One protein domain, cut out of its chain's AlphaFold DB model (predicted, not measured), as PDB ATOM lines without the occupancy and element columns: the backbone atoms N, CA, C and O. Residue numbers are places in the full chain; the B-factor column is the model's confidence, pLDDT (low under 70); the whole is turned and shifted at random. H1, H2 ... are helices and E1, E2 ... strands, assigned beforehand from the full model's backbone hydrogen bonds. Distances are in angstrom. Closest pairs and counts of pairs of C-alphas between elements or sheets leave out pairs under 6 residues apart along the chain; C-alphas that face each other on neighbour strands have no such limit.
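Overview. This is residues 36 to 176 of the 307 residues of an uncharacterized protein of Bacteroidales bacterium (UniProt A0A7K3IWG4). Two sheets lie face to face as a sandwich, a twisted one of four strands, E2 E8 E5 E6, and a smaller one of three, E3 E4 E7, with the short helix H1 on the face of the larger sheet turned away from the smaller one. The short strand E1 lies close to E6, and long loops run round the two sheets. The printed part has 141 residues, with one named helix and eight named strands in the order E1 H1 E2 E3 E4 E5 E6 E7 E8; the class is mostly strand, though under half of the residues are in named elements. Neighbours E8, E5 and E6 are antiparallel, as are E3, E4 and E7. The whole is compact, with a radius of gyration of the C-alphas of 14.3 A and spans of 40 by 34 by 27 A.

Along the chain. In the larger sheet, E2 is residues 82 to 85, E8 is residues 168 to 175 and 23.2 A long, E5 is residues 125 to 134 and 25.9 A, and E6 is residues 137 to 147 and 23.3 A. E5 bends by 56 degrees at residue 128 and E6 by 99 degrees at residue 144. In the smaller sheet, E3 is residues 103 to 108, 16.5 A, E4 is residues 112 to 117, 17.2 A, and E7 is residues 149 to 153, 10.8 A. H1 is residues 62 to 68, 10.1 A. E1, residues 49 to 51, begins at C-alpha 49 (7.071, -36.978, 34.542), and E8 ends at C-alpha 175 (5.613, -52.910, 18.178).

Arrangement. E5 and E6 form a hairpin, with N 130 and O 141 2.9 A apart, within hydrogen-bond range. E8 and E5 are antiparallel at 163 degrees, with N 128 and O 172 at 2.8 A. E2 and E8 meet only at a point, C-alphas 83 and 168 facing each other at 4.0 A. E3 and E4 form a hairpin, with N 106 and O 114 at 2.9 A; E4 and E7 are antiparallel, with N 113 and O 153 at 2.8 A. The parts of the two sheets that face each other are 9.9 A centre to centre, their strands at 21 degrees. H1 is on the larger sheet at a height of 9.7 A over the sheet, only just over E5 alone, since 2 of its C-alphas fall on E8, and runs across the strands at 90 degrees to E5 on the local plane. The closest C-alphas of H1 and E8 are those of Cys 62 and Cys 172, 5.6 A apart. In H1 every O i to N i+4 pair is within hydrogen-bond range. E1 pairs with no named strand; its closest C-alphas with E6 are those of Leu 49 and Ile 140, 5.2 A.

Size, cuts and confidence. The two C-alphas farthest apart are those of Val 121 and Ser 160, 45.5 A. The printed part has no cut. The links H1 to E2, E2 to E3 and E7 to E8 are long. Mean pLDDT of the printed part is 89.9; residues 53 to 58 and 120 to 123 are under 70.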
ATOM      1  N   LYS A  36      10.017 -36.557  38.814       89.50
ATOM      2  CA  LYS A  36       9.134 -35.530  39.372       89.50
ATOM      3  C   LYS A  36       7.860 -35.418  38.535       89.50
ATOM      4  O   LYS A  36       7.932 -35.270  37.320       89.50
ATOM      5  N   VAL A  37       6.700 -35.422  39.194       91.75
ATOM      6  CA  VAL A  37       5.401 -35.165  38.547       91.75
ATOM      7  C   VAL A  37       5.386 -33.774  37.916       91.75
ATOM      8  O   VAL A  37       5.803 -32.799  38.547       91.75
ATOM      9  N   SER A  38       4.896 -33.690  36.682       93.06
ATOM     10  CA  SER A  38       4.887 -32.470  35.881       93.06
ATOM     11  C   SER A  38       3.513 -32.202  35.259       93.06
ATOM     12  O   SER A  38       2.554 -32.945  35.456       93.06
ATOM     13  N   ALA A  39       3.416 -31.090  34.539       94.44
ATOM     14  CA  ALA A  39       2.227 -30.608  33.849       94.44
ATOM     15  C   ALA A  39       2.612 -30.089  32.449       94.44
ATOM     16  O   ALA A  39       3.751 -29.630  32.280       94.44
ATOM     17  N   PRO A  40       1.686 -30.093  31.470       95.94
ATOM     18  CA  PRO A  40       0.258 -30.414  31.598       95.94
ATOM     19  C   PRO A  40      -0.053 -31.913  31.504       95.94
ATOM     20  O   PRO A  40       0.694 -32.672  30.892       95.94
ATOM     21  N   VAL A  41      -1.180 -32.317  32.093       96.25
ATOM     22  CA  VAL A  41      -1.799 -33.628  31.843       96.25
ATOM     23  C   VAL A  41      -2.347 -33.629  30.414       96.25
ATOM     24  O   VAL A  41      -2.940 -32.629  30.004       96.25
ATOM     25  N   SER A  42      -2.126 -34.708  29.666       97.12
ATOM     26  CA  SER A  42      -2.638 -34.830  28.297       97.12
ATOM     27  C   SER A  42      -4.162 -34.996  28.261       97.12
ATOM     28  O   SER A  42      -4.810 -35.192  29.295       97.12
ATOM     29  N   ALA A  43      -4.749 -34.918  27.067       95.06
ATOM     30  CA  ALA A  43      -6.181 -35.112  26.863       95.06
ATOM     31  C   ALA A  43      -6.644 -36.517  27.282       95.06
ATOM     32  O   ALA A  43      -7.724 -36.644  27.859       95.06
ATOM     33  N   ASP A  44      -5.797 -37.536  27.101       90.38
ATOM     34  CA  ASP A  44      -6.065 -38.908  27.551       90.38
ATOM     35  C   ASP A  44      -5.805 -39.122  29.056       90.38
ATOM     36  O   ASP A  44      -5.842 -40.244  29.565       90.38
ATOM     37  N   GLY A  45      -5.547 -38.049  29.810       92.19
ATOM     38  CA  GLY A  45      -5.345 -38.109  31.256       92.19
ATOM     39  C   GLY A  45      -3.946 -38.569  31.671       92.19
ATOM     40  O   GLY A  45      -3.726 -38.875  32.848       92.19
ATOM     41  N   ILE A  46      -2.977 -38.600  30.750       95.88
ATOM     42  CA  ILE A  46      -1.606 -39.001  31.068       95.88
ATOM     43  C   ILE A  46      -0.894 -37.858  31.780       95.88
ATOM     44  O   ILE A  46      -0.682 -36.774  31.236       95.88
ATOM     45  N   THR A  47      -0.511 -38.111  33.031       95.88
ATOM     46  CA  THR A  47       0.286 -37.175  33.825       95.88
ATOM     47  C   THR A  47       1.768 -37.369  33.495       95.88
ATOM     48  O   THR A  47       2.295 -38.452  33.764       95.88
ATOM     49  N   PRO A  48       2.461 -36.360  32.936       96.19
ATOM     50  CA  PRO A  48       3.854 -36.517  32.557       96.19
ATOM     51  C   PRO A  48       4.784 -36.481  33.769       96.19
ATOM     52  O   PRO A  48       4.488 -35.876  34.805       96.19
ATOM     53  N   LEU A  49       5.965 -37.068  33.593       93.25
ATOM     54  CA  LEU A  49       7.071 -36.978  34.542       93.25
ATOM     55  C   LEU A  49       8.266 -36.259  33.910       93.25
ATOM     56  O   LEU A  49       8.552 -36.432  32.729       93.25
ATOM     57  N   ILE A  50       9.000 -35.496  34.715       91.69
ATOM     58  CA  ILE A  50      10.375 -35.082  34.420       91.69
ATOM     59  C   ILE A  50      11.286 -36.112  35.083       91.69
ATOM     60  O   ILE A  50      11.133 -36.361  36.279       91.69
ATOM     61  N   ILE A  51      12.214 -36.714  34.339       88.56
ATOM     62  CA  ILE A  51      13.171 -37.684  34.897       88.56
ATOM     63  C   ILE A  51      14.574 -37.089  34.985       88.56
ATOM     64  O   ILE A  51      15.007 -36.342  34.101       88.56
ATOM     65  N   ASP A  52      15.305 -37.466  36.029       78.94
ATOM     66  CA  ASP A  52      16.698 -37.072  36.234       78.94
ATOM     67  C   ASP A  52      17.632 -37.744  35.211       78.94
ATOM     68  O   ASP A  52      17.314 -38.786  34.645       78.94
ATOM     69  N   GLY A  53      18.792 -37.134  34.929       68.62
ATOM     70  CA  GLY A  53      19.769 -37.657  33.956       68.62
ATOM     71  C   GLY A  53      20.666 -36.575  33.345       68.62
ATOM     72  O   GLY A  53      20.408 -35.380  33.519       68.62
ATOM     73  N   ALA A  54      21.698 -36.968  32.595       57.16
ATOM     74  CA  ALA A  54      22.706 -36.051  32.047       57.16
ATOM     75  C   ALA A  54      22.084 -35.021  31.079       57.16
ATOM     76  O   ALA A  54      21.306 -35.403  30.214       57.16
ATOM     77  N   ASN A  55      22.436 -33.729  31.200       55.34
ATOM     78  CA  ASN A  55      21.897 -32.573  30.438       55.34
ATOM     79  C   ASN A  55      20.664 -31.861  31.043       55.34
ATOM     80  O   ASN A  55      19.693 -31.594  30.334       55.34
ATOM     81  N   ASN A  56      20.701 -31.528  32.343       57.34
ATOM     82  CA  ASN A  56      19.687 -30.714  33.048       57.34
ATOM     83  C   ASN A  56      18.220 -31.175  32.883       57.34
ATOM     84  O   ASN A  56      17.313 -30.376  33.069       57.34
ATOM     85  N   GLY A  57      17.972 -32.449  32.551       58.88
ATOM     86  CA  GLY A  57      16.614 -32.990  32.410       58.88
ATOM     87  C   GLY A  57      15.992 -32.868  31.014       58.88
ATOM     88  O   GLY A  57      14.982 -33.510  30.749       58.88
ATOM     89  N   GLY A  58      16.573 -32.065  30.117       63.72
ATOM     90  CA  GLY A  58      15.903 -31.659  28.878       63.72
ATOM     91  C   GLY A  58      16.043 -32.621  27.701       63.72
ATOM     92  O   GLY A  58      15.095 -32.802  26.956       63.72
ATOM     93  N   ASN A  59      17.207 -33.238  27.502       81.44
ATOM     94  CA  ASN A  59      17.425 -34.168  26.386       81.44
ATOM     95  C   ASN A  59      17.394 -35.596  26.927       81.44
ATOM     96  O   ASN A  59      18.422 -36.108  27.369       81.44
ATOM     97  N   ARG A  60      16.204 -36.194  26.983       89.25
ATOM     98  CA  ARG A  60      16.014 -37.584  27.416       89.25
ATOM     99  C   ARG A  60      16.069 -38.525  26.224       89.25
ATOM    100  O   ARG A  60      15.685 -38.155  25.120       89.25
ATOM    101  N   THR A  61      16.529 -39.741  26.470       91.38
ATOM    102  CA  THR A  61      16.551 -40.830  25.489       91.38
ATOM    103  C   THR A  61      15.485 -41.872  25.809       91.38
ATOM    104  O   THR A  61      15.109 -42.055  26.969       91.38
ATOM    105  N   CYS A  62      15.043 -42.627  24.799       93.69
ATOM    106  CA  CYS A  62      14.102 -43.728  25.004       93.69
ATOM    107  C   CYS A  62      14.636 -44.776  25.998       93.69
ATOM    108  O   CYS A  62      13.867 -45.347  26.765       93.69
ATOM    109  N   SER A  63      15.953 -45.005  26.041       92.06
ATOM    110  CA  SER A  63      16.573 -45.946  26.983       92.06
ATOM    111  C   SER A  63      16.577 -45.433  28.430       92.06
ATOM    112  O   SER A  63      16.371 -46.225  29.347       92.06
ATOM    113  N   GLU A  64      16.753 -44.125  28.655       90.69
ATOM    114  CA  GLU A  64      16.566 -43.520  29.987       90.69
ATOM    115  C   GLU A  64      15.106 -43.631  30.440       90.69
ATOM    116  O   GLU A  64      14.849 -43.983  31.591       90.69
ATOM    117  N   VAL A  65      14.153 -43.405  29.527       91.88
ATOM    118  CA  VAL A  65      12.729 -43.649  29.791       91.88
ATOM    119  C   VAL A  65      12.514 -45.123  30.149       91.88
ATOM    120  O   VAL A  65      11.977 -45.413  31.207       91.88
ATOM    121  N   ALA A  66      13.003 -46.079  29.358       91.88
ATOM    122  CA  ALA A  66      12.857 -47.504  29.672       91.88
ATOM    123  C   ALA A  66      13.380 -47.853  31.080       91.88
ATOM    124  O   ALA A  66      12.693 -48.534  31.843       91.88
ATOM    125  N   ALA A  67      14.546 -47.323  31.463       89.94
ATOM    126  CA  ALA A  67      15.155 -47.580  32.764       89.94
ATOM    127  C   ALA A  67      14.304 -47.082  33.947       89.94
ATOM    128  O   ALA A  67      14.181 -47.789  34.947       89.94
ATOM    129  N   VAL A  68      13.683 -45.898  33.843       88.94
ATOM    130  CA  VAL A  68      12.852 -45.324  34.924       88.94
ATOM    131  C   VAL A  68      11.615 -46.175  35.224       88.94
ATOM    132  O   VAL A  68      11.185 -46.248  36.378       88.94
ATOM    133  N   TRP A  69      11.084 -46.852  34.205       87.94
ATOM    134  CA  TRP A  69       9.945 -47.766  34.319       87.94
ATOM    135  C   TRP A  69      10.354 -49.244  34.466       87.94
ATOM    136  O   TRP A  69       9.502 -50.129  34.378       87.94
ATOM    137  N   GLY A  70      11.640 -49.535  34.701       87.88
ATOM    138  CA  GLY A  70      12.130 -50.901  34.927       87.88
ATOM    139  C   GLY A  70      12.046 -51.813  33.699       87.88
ATOM    140  O   GLY A  70      11.974 -53.033  33.838       87.88
ATOM    141  N   LEU A  71      12.027 -51.233  32.499       86.94
ATOM    142  CA  LEU A  71      11.950 -51.945  31.229       86.94
ATOM    143  C   LEU A  71      13.354 -52.280  30.710       86.94
ATOM    144  O   LEU A  71      14.357 -51.674  31.094       86.94
ATOM    145  N   ARG A  72      13.428 -53.256  29.799       86.38
ATOM    146  CA  ARG A  72      14.671 -53.599  29.093       86.38
ATOM    147  C   ARG A  72      15.141 -52.393  28.262       86.38
ATOM    148  O   ARG A  72      14.315 -51.648  27.743       86.38
ATOM    149  N   SER A  73      16.450 -52.186  28.126       83.81
ATOM    150  CA  SER A  73      17.012 -50.984  27.474       83.81
ATOM    151  C   SER A  73      16.636 -50.822  25.996       83.81
ATOM    152  O   SER A  73      16.677 -49.709  25.477       83.81
ATOM    153  N   ASP A  74      16.287 -51.926  25.340       85.06
ATOM    154  CA  ASP A  74      15.825 -52.054  23.955       85.06
ATOM    155  C   ASP A  74      14.310 -52.327  23.866       85.06
ATOM    156  O   ASP A  74      13.825 -52.825  22.858       85.06
ATOM    157  N   TYR A  75      13.553 -52.040  24.932       88.62
ATOM    158  CA  TYR A  75      12.094 -52.169  24.924       88.62
ATOM    159  C   TYR A  75      11.434 -51.223  23.912       88.62
ATOM    160  O   TYR A  75      10.443 -51.588  23.286       88.62
ATOM    161  N   PHE A  76      11.981 -50.015  23.764       93.81
ATOM    162  CA  PHE A  76      11.501 -49.044  22.792       93.81
ATOM    163  C   PHE A  76      12.341 -49.061  21.521       93.81
ATOM    164  O   PHE A  76      13.573 -49.039  21.579       93.81
ATOM    165  N   ILE A  77      11.661 -48.954  20.386       94.25
ATOM    166  CA  ILE A  77      12.249 -48.508  19.126       94.25
ATOM    167  C   ILE A  77      12.268 -46.980  19.180       94.25
ATOM    168  O   ILE A  77      11.218 -46.337  19.225       94.25
ATOM    169  N   CYS A  78      13.455 -46.385  19.263       94.50
ATOM    170  CA  CYS A  78      13.585 -44.941  19.432       94.50
ATOM    171  C   CYS A  78      13.501 -44.233  18.080       94.50
ATOM    172  O   CYS A  78      14.280 -44.550  17.183       94.50
ATOM    173  N   GLY A  79      12.564 -43.293  17.944       94.69
ATOM    174  CA  GLY A  79      12.521 -42.390  16.800       94.69
ATOM    175  C   GLY A  79      13.605 -41.318  16.867       94.69
ATOM    176  O   GLY A  79      14.294 -41.159  17.880       94.69
ATOM    177  N   ASP A  80      13.712 -40.548  15.789       95.12
ATOM    178  CA  ASP A  80      14.625 -39.415  15.733       95.12
ATOM    179  C   ASP A  80      14.210 -38.307  16.707       95.12
ATOM    180  O   ASP A  80      13.032 -38.102  17.027       95.12
ATOM    181  N   LYS A  81      15.213 -37.567  17.183       94.94
ATOM    182  CA  LYS A  81      14.998 -36.346  17.955       94.94
ATOM    183  C   LYS A  81      14.863 -35.180  16.983       94.94
ATOM    184  O   LYS A  81      15.879 -34.669  16.513       94.94
ATOM    185  N   LEU A  82      13.630 -34.753  16.737       96.19
ATOM    186  CA  LEU A  82      13.330 -33.669  15.806       96.19
ATOM    187  C   LEU A  82      13.196 -32.349  16.563       96.19
ATOM    188  O   LEU A  82      12.377 -32.231  17.478       96.19
ATOM    189  N   ASP A  83      14.026 -31.371  16.206       96.25
ATOM    190  CA  ASP A  83      13.936 -30.015  16.739       96.25
ATOM    191  C   ASP A  83      12.815 -29.252  16.005       96.25
ATOM    192  O   ASP A  83      12.589 -29.472  14.816       96.25
ATOM    193  N   PHE A  84      12.093 -28.392  16.729       96.00
ATOM    194  CA  PHE A  84      10.973 -27.601  16.208       96.00
ATOM    195  C   PHE A  84      11.332 -26.117  16.232       96.00
ATOM    196  O   PHE A  84      11.733 -25.591  17.275       96.00
ATOM    197  N   GLY A  85      11.206 -25.446  15.095       95.06
ATOM    198  CA  GLY A  85      11.650 -24.069  14.932       95.06
ATOM    199  C   GLY A  85      11.446 -23.554  13.516       95.06
ATOM    200  O   GLY A  85      11.017 -24.292  12.640       95.06
ATOM    201  N   ASP A  86      11.768 -22.281  13.336       93.81
ATOM    202  CA  ASP A  86      11.840 -21.617  12.036       93.81
ATOM    203  C   ASP A  86      13.237 -21.865  11.446       93.81
ATOM    204  O   ASP A  86      14.223 -21.247  11.877       93.81
ATOM    205  N   PHE A  87      13.356 -22.862  10.565       92.00
ATOM    206  CA  PHE A  87      14.653 -23.321  10.060       92.00
ATOM    207  C   PHE A  87      15.067 -22.644   8.753       92.00
ATOM    208  O   PHE A  87      16.263 -22.623   8.442       92.00
ATOM    209  N   ASP A  88      14.126 -22.058   8.013       91.06
ATOM    210  CA  ASP A  88      14.379 -21.325   6.771       91.06
ATOM    211  C   ASP A  88      14.182 -19.800   6.893       91.06
ATOM    212  O   ASP A  88      14.476 -19.058   5.949       91.06
ATOM    213  N   SER A  89      13.836 -19.319   8.092       91.12
ATOM    214  CA  SER A  89      13.600 -17.907   8.416       91.12
ATOM    215  C   SER A  89      12.407 -17.293   7.676       91.12
ATOM    216  O   SER A  89      12.406 -16.080   7.424       91.12
ATOM    217  N   ASP A  90      11.404 -18.095   7.311       91.19
ATOM    218  CA  ASP A  90      10.175 -17.630   6.663       91.19
ATOM    219  C   ASP A  90       9.068 -17.224   7.667       91.19
ATOM    220  O   ASP A  90       8.053 -16.628   7.283       91.19
ATOM    221  N   GLY A  91       9.296 -17.455   8.965       87.94
ATOM    222  CA  GLY A  91       8.363 -17.169  10.055       87.94
ATOM    223  C   GLY A  91       7.346 -18.282  10.334       87.94
ATOM    224  O   GLY A  91       6.542 -18.143  11.265       87.94
ATOM    225  N   SER A  92       7.370 -19.364   9.559       90.00
ATOM    226  CA  SER A  92       6.760 -20.652   9.865       90.00
ATOM    227  C   SER A  92       7.629 -21.410  10.866       90.00
ATOM    228  O   SER A  92       8.805 -21.126  11.048       90.00
ATOM    229  N   TYR A  93       7.005 -22.318  11.610       92.94
ATOM    230  CA  TYR A  93       7.725 -23.236  12.481       92.94
ATOM    231  C   TYR A  93       7.436 -24.655  12.011       92.94
ATOM    232  O   TYR A  93       6.274 -25.052  11.881       92.94
ATOM    233  N   GLU A  94       8.491 -25.435  11.849       94.50
ATOM    234  CA  GLU A  94       8.441 -26.798  11.348       94.50
ATOM    235  C   GLU A  94       9.428 -27.690  12.100       94.50
ATOM    236  O   GLU A  94      10.171 -27.247  12.978       94.50
ATOM    237  N   PHE A  95       9.393 -28.987  11.807       96.88
ATOM    238  CA  PHE A  95      10.388 -29.929  12.305       96.88
ATOM    239  C   PHE A  95      11.576 -29.990  11.343       96.88
ATOM    240  O   PHE A  95      11.392 -30.000  10.128       96.88
ATOM    241  N   ASN A  96      12.796 -30.114  11.869       95.00
ATOM    242  CA  ASN A  96      14.017 -30.267  11.061       95.00
ATOM    243  C   ASN A  96      14.216 -31.673  10.455       95.00
ATOM    244  O   ASN A  96      15.346 -32.076  10.170       95.00
ATOM    245  N   GLY A  97      13.137 -32.430  10.286       94.19
ATOM    246  CA  GLY A  97      13.134 -33.788   9.768       94.19
ATOM    247  C   GLY A  97      11.712 -34.310   9.607       94.19
ATOM    248  O   GLY A  97      10.740 -33.605   9.883       94.19
ATOM    249  N   GLU A  98      11.601 -35.556   9.167       95.31
ATOM    250  CA  GLU A  98      10.320 -36.192   8.871       95.31
ATOM    251  C   GLU A  98       9.999 -37.273   9.904       95.31
ATOM    252  O   GLU A  98      10.873 -38.014  10.359       95.31
ATOM    253  N   PHE A  99       8.725 -37.367  10.278       95.94
ATOM    254  CA  PHE A  99       8.222 -38.509  11.033       95.94
ATOM    255  C   PHE A  99       7.984 -39.699  10.094       95.94
ATOM    256  O   PHE A  99       7.800 -39.502   8.891       95.94
ATOM    257  N   PRO A 100       7.936 -40.937  10.620       93.44
ATOM    258  CA  PRO A 100       7.470 -42.073   9.836       93.44
ATOM    259  C   PRO A 100       6.096 -41.790   9.211       93.44
ATOM    260  O   PRO A 100       5.241 -41.211   9.873       93.44
ATOM    261  N   GLU A 101       5.847 -42.256   7.982       91.50
ATOM    262  CA  GLU A 101       4.586 -41.986   7.255       91.50
ATOM    263  C   GLU A 101       3.320 -42.439   8.009       91.50
ATOM    264  O   GLU A 101       2.223 -41.927   7.786       91.50
ATOM    265  N   TRP A 102       3.463 -43.412   8.911       89.44
ATOM    266  CA  TRP A 102       2.392 -43.921   9.764       89.44
ATOM    267  C   TRP A 102       2.169 -43.090  11.040       89.44
ATOM    268  O   TRP A 102       1.317 -43.456  11.845       89.44
ATOM    269  N   LEU A 103       2.902 -41.995  11.258       95.06
ATOM    270  CA  LEU A 103       2.754 -41.105  12.409       95.06
ATOM    271  C   LEU A 103       2.423 -39.681  11.949       95.06
ATOM    272  O   LEU A 103       3.285 -38.949  11.471       95.06
ATOM    273  N   ASP A 104       1.186 -39.258  12.193       96.12
ATOM    274  CA  ASP A 104       0.803 -37.858  12.060       96.12
ATOM    275  C   ASP A 104       1.124 -37.114  13.356       96.12
ATOM    276  O   ASP A 104       0.729 -37.555  14.438       96.12
ATOM    277  N   VAL A 105       1.770 -35.953  13.251       97.94
ATOM    278  CA  VAL A 105       2.051 -35.062  14.384       97.94
ATOM    279  C   VAL A 105       1.593 -33.654  14.033       97.94
ATOM    280  O   VAL A 105       1.878 -33.150  12.951       97.94
ATOM    281  N   THR A 106       0.874 -33.004  14.943       97.75
ATOM    282  CA  THR A 106       0.433 -31.612  14.793       97.75
ATOM    283  C   THR A 106       0.888 -30.798  15.994       97.75
ATOM    284  O   THR A 106       0.761 -31.241  17.136       97.75
ATOM    285  N   VAL A 107       1.392 -29.589  15.738       97.75
ATOM    286  CA  VAL A 107       1.756 -28.622  16.777       97.75
ATOM    287  C   VAL A 107       0.810 -27.428  16.699       97.75
ATOM    288  O   VAL A 107       0.681 -26.799  15.654       97.75
ATOM    289  N   THR A 108       0.148 -27.107  17.807       96.50
ATOM    290  CA  THR A 108      -0.748 -25.949  17.935       96.50
ATOM    291  C   THR A 108      -0.087 -24.880  18.800       96.50
ATOM    292  O   THR A 108       0.481 -25.186  19.855       96.50
ATOM    293  N   ASP A 109      -0.137 -23.626  18.346       93.75
ATOM    294  CA  ASP A 109       0.467 -22.452  18.998       93.75
ATOM    295  C   ASP A 109       1.983 -22.569  19.261       93.75
ATOM    296  O   ASP A 109       2.525 -21.884  20.128       93.75
ATOM    297  N   GLY A 110       2.674 -23.476  18.559       93.94
ATOM    298  CA  GLY A 110       4.082 -23.807  18.816       93.94
ATOM    299  C   GLY A 110       4.336 -24.453  20.186       93.94
ATOM    300  O   GLY A 110       5.476 -24.482  20.653       93.94
ATOM    301  N   ILE A 111       3.286 -24.925  20.866       95.12
ATOM    302  CA  ILE A 111       3.339 -25.379  22.264       95.12
ATOM    303  C   ILE A 111       2.765 -26.785  22.418       95.12
ATOM    304  O   ILE A 111       3.424 -27.652  22.995       95.12
ATOM    305  N   TYR A 112       1.528 -26.989  21.965       97.50
ATOM    306  CA  TYR A 112       0.790 -28.220  22.222       97.50
ATOM    307  C   TYR A 112       0.963 -29.193  21.075       97.50
ATOM    308  O   TYR A 112       0.776 -28.831  19.918       97.50
ATOM    309  N   VAL A 113       1.268 -30.436  21.411       98.50
ATOM    310  CA  VAL A 113       1.452 -31.526  20.466       98.50
ATOM    311  C   VAL A 113       0.252 -32.461  20.535       98.50
ATOM    312  O   VAL A 113      -0.217 -32.830  21.618       98.50
ATOM    313  N   SER A 114      -0.225 -32.864  19.365       98.38
ATOM    314  CA  SER A 114      -1.083 -34.027  19.180       98.38
ATOM    315  C   SER A 114      -0.456 -34.975  18.174       98.38
ATOM    316  O   SER A 114       0.300 -34.558  17.294       98.38
ATOM    317  N   PHE A 115      -0.753 -36.260  18.319       98.25
ATOM    318  CA  PHE A 115      -0.298 -37.262  17.373       98.25
ATOM    319  C   PHE A 115      -1.352 -38.336  17.136       98.25
ATOM    320  O   PHE A 115      -2.238 -38.571  17.961       98.25
ATOM    321  N   THR A 116      -1.250 -39.004  15.993       95.06
ATOM    322  CA  THR A 116      -2.058 -40.174  15.653       95.06
ATOM    323  C   THR A 116      -1.218 -41.161  14.855       95.06
ATOM    324  O   THR A 116      -0.480 -40.783  13.952       95.06
ATOM    325  N   VAL A 117      -1.339 -42.438  15.193       90.38
ATOM    326  CA  VAL A 117      -0.671 -43.555  14.538       90.38
ATOM    327  C   VAL A 117      -1.650 -44.224  13.579       90.38
ATOM    328  O   VAL A 117      -2.706 -44.716  13.977       90.38
ATOM    329  N   LYS A 118      -1.274 -44.268  12.305       85.81
ATOM    330  CA  LYS A 118      -1.977 -44.949  11.218       85.81
ATOM    331  C   LYS A 118      -1.330 -46.305  10.970       85.81
ATOM    332  O   LYS A 118      -0.479 -46.452  10.097       85.81
ATOM    333  N   ASN A 119      -1.742 -47.304  11.739       73.31
ATOM    334  CA  ASN A 119      -1.257 -48.660  11.519       73.31
ATOM    335  C   ASN A 119      -1.846 -49.282  10.251       73.31
ATOM    336  O   ASN A 119      -2.991 -49.026   9.871       73.31
ATOM    337  N   SER A 120      -1.059 -50.160   9.640       63.75
ATOM    338  CA  SER A 120      -1.490 -51.066   8.583       63.75
ATOM    339  C   SER A 120      -1.171 -52.509   8.981       63.75
ATOM    340  O   SER A 120      -0.553 -52.770  10.011       63.75
ATOM    341  N   VAL A 121      -1.589 -53.467   8.154       55.06
ATOM    342  CA  VAL A 121      -1.219 -54.878   8.344       55.06
ATOM    343  C   VAL A 121       0.306 -55.065   8.276       55.06
ATOM    344  O   VAL A 121       0.862 -55.909   8.961       55.06
ATOM    345  N   GLU A 122       1.014 -54.273   7.477       58.81
ATOM    346  CA  GLU A 122       2.461 -54.445   7.295       58.81
ATOM    347  C   GLU A 122       3.284 -53.694   8.349       58.81
ATOM    348  O   GLU A 122       4.429 -54.055   8.595       58.81
ATOM    349  N   ASN A 123       2.695 -52.685   9.003       66.62
ATOM    350  CA  ASN A 123       3.353 -51.852  10.006       66.62
ATOM    351  C   ASN A 123       2.402 -51.593  11.176       66.62
ATOM    352  O   ASN A 123       1.488 -50.770  11.070       66.62
ATOM    353  N   CYS A 124       2.634 -52.285  12.293       77.12
ATOM    354  CA  CYS A 124       1.875 -52.075  13.519       77.12
ATOM    355  C   CYS A 124       2.780 -51.594  14.649       77.12
ATOM    356  O   CYS A 124       3.462 -52.383  15.309       77.12
ATOM    357  N   PHE A 125       2.729 -50.290  14.897       87.69
ATOM    358  CA  PHE A 125       3.443 -49.622  15.973       87.69
ATOM    359  C   PHE A 125       2.457 -48.931  16.918       87.69
ATOM    360  O   PHE A 125       1.336 -48.578  16.561       87.69
ATOM    361  N   LYS A 126       2.869 -48.739  18.165       91.12
ATOM    362  CA  LYS A 126       2.195 -47.869  19.130       91.12
ATOM    363  C   LYS A 126       3.226 -46.911  19.708       91.12
ATOM    364  O   LYS A 126       4.415 -47.224  19.781       91.12
ATOM    365  N   VAL A 127       2.778 -45.746  20.154       95.50
ATOM    366  CA  VAL A 127       3.631 -44.816  20.897       95.50
ATOM    367  C   VAL A 127       3.645 -45.253  22.353       95.50
ATOM    368  O   VAL A 127       2.626 -45.184  23.032       95.50
ATOM    369  N   GLY A 128       4.792 -45.734  22.825       95.19
ATOM    370  CA  GLY A 128       5.002 -46.157  24.207       95.19
ATOM    371  C   GLY A 128       5.451 -45.022  25.130       95.19
ATOM    372  O   GLY A 128       5.148 -45.044  26.321       95.19
ATOM    373  N   ALA A 129       6.122 -44.002  24.595       97.38
ATOM    374  CA  ALA A 129       6.325 -42.736  25.290       97.38
ATOM    375  C   ALA A 129       6.560 -41.573  24.318       97.38
ATOM    376  O   ALA A 129       7.005 -41.777  23.189       97.38
ATOM    377  N   VAL A 130       6.312 -40.348  24.781       98.19
ATOM    378  CA  VAL A 130       6.682 -39.111  24.080       98.19
ATOM    379  C   VAL A 130       7.504 -38.233  25.009       98.19
ATOM    380  O   VAL A 130       7.102 -37.960  26.141       98.19
ATOM    381  N   ILE A 131       8.651 -37.780  24.515       96.88
ATOM    382  CA  ILE A 131       9.557 -36.857  25.190       96.88
ATOM    383  C   ILE A 131       9.334 -35.481  24.571       96.88
ATOM    384  O   ILE A 131       9.738 -35.243  23.436       96.88
ATOM    385  N   VAL A 132       8.677 -34.581  25.302       97.06
ATOM    386  CA  VAL A 132       8.335 -33.232  24.833       97.06
ATOM    387  C   VAL A 132       9.194 -32.214  25.561       97.06
ATOM    388  O   VAL A 132       8.976 -31.915  26.741       97.06
ATOM    389  N   LYS A 133      10.198 -31.684  24.864       94.25
ATOM    390  CA  LYS A 133      11.175 -30.772  25.448       94.25
ATOM    391  C   LYS A 133      10.823 -29.320  25.169       94.25
ATOM    392  O   LYS A 133      10.563 -28.932  24.033       94.25
ATOM    393  N   GLY A 134      10.960 -28.492  26.199       91.25
ATOM    394  CA  GLY A 134      10.956 -27.039  26.076       91.25
ATOM    395  C   GLY A 134      11.900 -26.424  27.099       91.25
ATOM    396  O   GLY A 134      11.931 -26.830  28.259       91.25
ATOM    397  N   SER A 135      12.696 -25.437  26.684       86.50
ATOM    398  CA  SER A 135      13.695 -24.809  27.563       86.50
ATOM    399  C   SER A 135      14.646 -25.851  28.187       86.50
ATOM    400  O   SER A 135      15.296 -26.582  27.443       86.50
ATOM    401  N   ASN A 136      14.774 -25.937  29.513       86.12
ATOM    402  CA  ASN A 136      15.764 -26.796  30.176       86.12
ATOM    403  C   ASN A 136      15.285 -28.222  30.471       86.12
ATOM    404  O   ASN A 136      16.127 -29.084  30.695       86.12
ATOM    405  N   GLU A 137      13.979 -28.484  30.454       89.62
ATOM    406  CA  GLU A 137      13.389 -29.743  30.923       89.62
ATOM    407  C   GLU A 137      12.511 -30.386  29.834       89.62
ATOM    408  O   GLU A 137      12.140 -29.747  28.843       89.62
ATOM    409  N   ALA A 138      12.182 -31.666  30.013       93.50
ATOM    410  CA  ALA A 138      11.258 -32.389  29.150       93.50
ATOM    411  C   ALA A 138      10.184 -33.106  29.965       93.50
ATOM    412  O   ALA A 138      10.466 -33.698  31.006       93.50
ATOM    413  N   ASN A 139       8.959 -33.062  29.451       95.69
ATOM    414  CA  ASN A 139       7.877 -33.910  29.918       95.69
ATOM    415  C   ASN A 139       7.969 -35.257  29.209       95.69
ATOM    416  O   ASN A 139       8.101 -35.309  27.988       95.69
ATOM    417  N   ILE A 140       7.862 -36.336  29.977       96.31
ATOM    418  CA  ILE A 140       7.728 -37.693  29.456       96.31
ATOM    419  C   ILE A 140       6.304 -38.156  29.702       96.31
ATOM    420  O   ILE A 140       5.901 -38.372  30.848       96.31
ATOM    421  N   TYR A 141       5.564 -38.324  28.614       97.56
ATOM    422  CA  TYR A 141       4.256 -38.963  28.604       97.56
ATOM    423  C   TYR A 141       4.474 -40.443  28.320       97.56
ATOM    424  O   TYR A 141       4.853 -40.798  27.209       97.56
ATOM    425  N   TYR A 142       4.316 -41.296  29.330       96.12
ATOM    426  CA  TYR A 142       4.500 -42.741  29.193       96.12
ATOM    427  C   TYR A 142       3.151 -43.451  29.085       96.12
ATOM    428  O   TYR A 142       2.280 -43.283  29.940       96.12
ATOM    429  N   TYR A 143       3.024 -44.295  28.067       93.19
ATOM    430  CA  TYR A 143       1.833 -45.070  27.758       93.19
ATOM    431  C   TYR A 143       2.147 -46.544  27.982       93.19
ATOM    432  O   TYR A 143       2.820 -47.196  27.179       93.19
ATOM    433  N   ARG A 144       1.649 -47.100  29.088       82.94
ATOM    434  CA  ARG A 144       1.781 -48.534  29.360       82.94
ATOM    435  C   ARG A 144       1.112 -49.319  28.223       82.94
ATOM    436  O   ARG A 144      -0.073 -49.133  27.984       82.94
ATOM    437  N   ASN A 145       1.864 -50.207  27.569       77.75
ATOM    438  CA  ASN A 145       1.466 -50.975  26.371       77.75
ATOM    439  C   ASN A 145       1.263 -50.152  25.081       77.75
ATOM    440  O   ASN A 145       0.871 -50.713  24.058       77.75
ATOM    441  N   GLY A 146       1.573 -48.856  25.113       89.12
ATOM    442  CA  GLY A 146       1.459 -47.942  23.986       89.12
ATOM    443  C   GLY A 146       0.043 -47.428  23.698       89.12
ATOM    444  O   GLY A 146      -0.952 -48.029  24.097       89.12
ATOM    445  N   THR A 147      -0.034 -46.309  22.978       89.25
ATOM    446  CA  THR A 147      -1.275 -45.705  22.459       89.25
ATOM    447  C   THR A 147      -1.191 -45.469  20.945       89.25
ATOM    448  O   THR A 147      -0.096 -45.422  20.375       89.25
ATOM    449  N   LEU A 148      -2.348 -45.318  20.296       91.25
ATOM    450  CA  LEU A 148      -2.464 -44.930  18.885       91.25
ATOM    451  C   LEU A 148      -2.599 -43.418  18.693       91.25
ATOM    452  O   LEU A 148      -2.552 -42.941  17.568       91.25
ATOM    453  N   GLY A 149      -2.767 -42.648  19.756       94.56
ATOM    454  CA  GLY A 149      -2.887 -41.201  19.675       94.56
ATOM    455  C   GLY A 149      -3.015 -40.602  21.061       94.56
ATOM    456  O   GLY A 149      -3.320 -41.317  22.010       94.56
ATOM    457  N   ASP A 150      -2.736 -39.312  21.156       97.75
ATOM    458  CA  ASP A 150      -3.018 -38.471  22.318       97.75
ATOM    459  C   ASP A 150      -2.871 -37.001  21.875       97.75
ATOM    460  O   ASP A 150      -2.359 -36.692  20.790       97.75
ATOM    461  N   SER A 151      -3.336 -36.067  22.696       98.25
ATOM    462  CA  SER A 151      -3.255 -34.634  22.423       98.25
ATOM    463  C   SER A 151      -3.071 -33.807  23.691       98.25
ATOM    464  O   SER A 151      -3.172 -34.301  24.810       98.25
ATOM    465  N   GLY A 152      -2.750 -32.523  23.528       97.56
ATOM    466  CA  GLY A 152      -2.496 -31.633  24.664       97.56
ATOM    467  C   GLY A 152      -1.170 -31.913  25.372       97.56
ATOM    468  O   GLY A 152      -0.945 -31.411  26.474       97.56
ATOM    469  N   LEU A 153      -0.276 -32.684  24.745       98.50
ATOM    470  CA  LEU A 153       1.080 -32.872  25.236       98.50
ATOM    471  C   LEU A 153       1.827 -31.544  25.120       98.50
ATOM    472  O   LEU A 153       1.707 -30.850  24.115       98.50
ATOM    473  N   ALA A 154       2.623 -31.181  26.118       97.56
ATOM    474  CA  ALA A 154       3.462 -29.991  26.031       97.56
ATOM    475  C   ALA A 154       4.730 -30.152  26.861       97.56
ATOM    476  O   ALA A 154       4.864 -31.080  27.662       97.56
ATOM    477  N   SER A 155       5.658 -29.217  26.686       95.12
ATOM    478  CA  SER A 155       6.825 -29.105  27.552       95.12
ATOM    479  C   SER A 155       6.431 -28.762  29.003       95.12
ATOM    480  O   SER A 155       5.297 -28.339  29.258       95.12
ATOM    481  N   PRO A 156       7.348 -28.921  29.977       93.31
ATOM    482  CA  PRO A 156       7.069 -28.575  31.364       93.31
ATOM    483  C   PRO A 156       6.576 -27.139  31.539       93.31
ATOM    484  O   PRO A 156       7.061 -26.191  30.913       93.31
ATOM    485  N   THR A 157       5.622 -26.969  32.453       90.56
ATOM    486  CA  THR A 157       5.119 -25.644  32.823       90.56
ATOM    487  C   THR A 157       6.226 -24.825  33.487       90.56
ATOM    488  O   THR A 157       6.797 -25.226  34.501       90.56
ATOM    489  N   ASN A 158       6.527 -23.654  32.926       82.31
ATOM    490  CA  ASN A 158       7.549 -22.761  33.458       82.31
ATOM    491  C   ASN A 158       7.035 -21.962  34.676       82.31
ATOM    492  O   ASN A 158       5.873 -22.048  35.076       82.31
ATOM    493  N   LYS A 159       7.902 -21.126  35.267       81.81
ATOM    494  CA  LYS A 159       7.556 -20.287  36.435       81.81
ATOM    495  C   LYS A 159       6.383 -19.324  36.195       81.81
ATOM    496  O   LYS A 159       5.777 -18.879  37.164       81.81
ATOM    497  N   SER A 160       6.065 -19.012  34.940       80.38
ATOM    498  CA  SER A 160       4.937 -18.158  34.550       80.38
ATOM    499  C   SER A 160       3.605 -18.915  34.482       80.38
ATOM    500  O   SER A 160       2.595 -18.328  34.104       80.38
ATOM    501  N   GLY A 161       3.585 -20.210  34.822       83.81
ATOM    502  CA  GLY A 161       2.369 -21.025  34.852       83.81
ATOM    503  C   GLY A 161       1.892 -21.497  33.477       83.81
ATOM    504  O   GLY A 161       0.781 -22.007  33.371       83.81
ATOM    505  N   LYS A 162       2.714 -21.344  32.430       88.69
ATOM    506  CA  LYS A 162       2.425 -21.842  31.078       88.69
ATOM    507  C   LYS A 162       3.534 -22.781  30.594       88.69
ATOM    508  O   LYS A 162       4.690 -22.580  30.979       88.69
ATOM    509  N   PRO A 163       3.222 -23.780  29.756       90.06
ATOM    510  CA  PRO A 163       4.246 -24.539  29.045       90.06
ATOM    511  C   PRO A 163       5.154 -23.614  28.226       90.06
ATOM    512  O   PRO A 163       4.723 -22.556  27.760       90.06
ATOM    513  N   ALA A 164       6.421 -23.992  28.070       89.25
ATOM    514  CA  ALA A 164       7.306 -23.330  27.118       89.25
ATOM    515  C   ALA A 164       6.980 -23.767  25.677       89.25
ATOM    516  O   ALA A 164       6.366 -24.816  25.463       89.25
ATOM    517  N   GLY A 165       7.435 -22.984  24.695       93.12
ATOM    518  CA  GLY A 165       7.414 -23.409  23.295       93.12
ATOM    519  C   GLY A 165       8.186 -24.715  23.095       93.12
ATOM    520  O   GLY A 165       9.172 -24.979  23.799       93.12
ATOM    521  N   LEU A 166       7.713 -25.533  22.158       95.69
ATOM    522  CA  LEU A 166       8.345 -26.793  21.791       95.69
ATOM    523  C   LEU A 166       9.750 -26.520  21.241       95.69
ATOM    524  O   LEU A 166       9.919 -25.698  20.349       95.69
ATOM    525  N   SER A 167      10.763 -27.183  21.799       94.44
ATOM    526  CA  SER A 167      12.146 -27.109  21.306       94.44
ATOM    527  C   SER A 167      12.520 -28.351  20.511       94.44
ATOM    528  O   SER A 167      13.142 -28.241  19.464       94.44
ATOM    529  N   ASN A 168      12.166 -29.532  21.022       94.56
ATOM    530  CA  ASN A 168      12.252 -30.781  20.281       94.56
ATOM    531  C   ASN A 168      11.316 -31.837  20.846       94.56
ATOM    532  O   ASN A 168      10.794 -31.709  21.959       94.56
ATOM    533  N   ILE A 169      11.121 -32.876  20.045       97.12
ATOM    534  CA  ILE A 169      10.300 -34.022  20.381       97.12
ATOM    535  C   ILE A 169      11.015 -35.318  20.014       97.12
ATOM    536  O   ILE A 169      11.800 -35.386  19.068       97.12
ATOM    537  N   THR A 170      10.753 -36.364  20.786       97.19
ATOM    538  CA  THR A 170      11.174 -37.727  20.461       97.19
ATOM    539  C   THR A 170      10.057 -38.685  20.825       97.19
ATOM    540  O   THR A 170       9.505 -38.618  21.925       97.19
ATOM    541  N   PHE A 171       9.743 -39.594  19.909       97.88
ATOM    542  CA  PHE A 171       8.785 -40.667  20.137       97.88
ATOM    543  C   PHE A 171       9.523 -41.971  20.448       97.88
ATOM    544  O   PHE A 171      10.478 -42.348  19.770       97.88
ATOM    545  N   CYS A 172       9.081 -42.662  21.496       97.19
ATOM    546  CA  CYS A 172       9.527 -44.001  21.854       97.19
ATOM    547  C   CYS A 172       8.441 -44.985  21.411       97.19
ATOM    548  O   CYS A 172       7.362 -45.023  22.006       97.19
ATOM    549  N   PHE A 173       8.703 -45.765  20.369       95.44
ATOM    550  CA  PHE A 173       7.726 -46.686  19.802       95.44
ATOM    551  C   PHE A 173       7.835 -48.075  20.422       95.44
ATOM    552  O   PHE A 173       8.897 -48.492  20.882       95.44
ATOM    553  N   VAL A 174       6.727 -48.801  20.403       91.06
ATOM    554  CA  VAL A 174       6.672 -50.240  20.656       91.06
ATOM    555  C   VAL A 174       5.971 -50.899  19.479       91.06
ATOM    556  O   VAL A 174       5.052 -50.322  18.900       91.06
ATOM    557  N   GLU A 175       6.386 -52.104  19.120       85.75
ATOM    558  CA  GLU A 175       5.613 -52.910  18.178       85.75
ATOM    559  C   GLU A 175       4.297 -53.332  18.831       85.75
ATOM    560  O   GLU A 175       4.237 -53.628  20.034       85.75
ATOM    561  N   CYS A 176       3.228 -53.381  18.039       75.94
ATOM    562  CA  CYS A 176       2.015 -54.044  18.481       75.94
ATOM    563  C   CYS A 176       2.350 -55.491  18.840       75.94
ATOM    564  O   CYS A 176       2.965 -56.211  18.055       75.94
TER     565      CYS A 176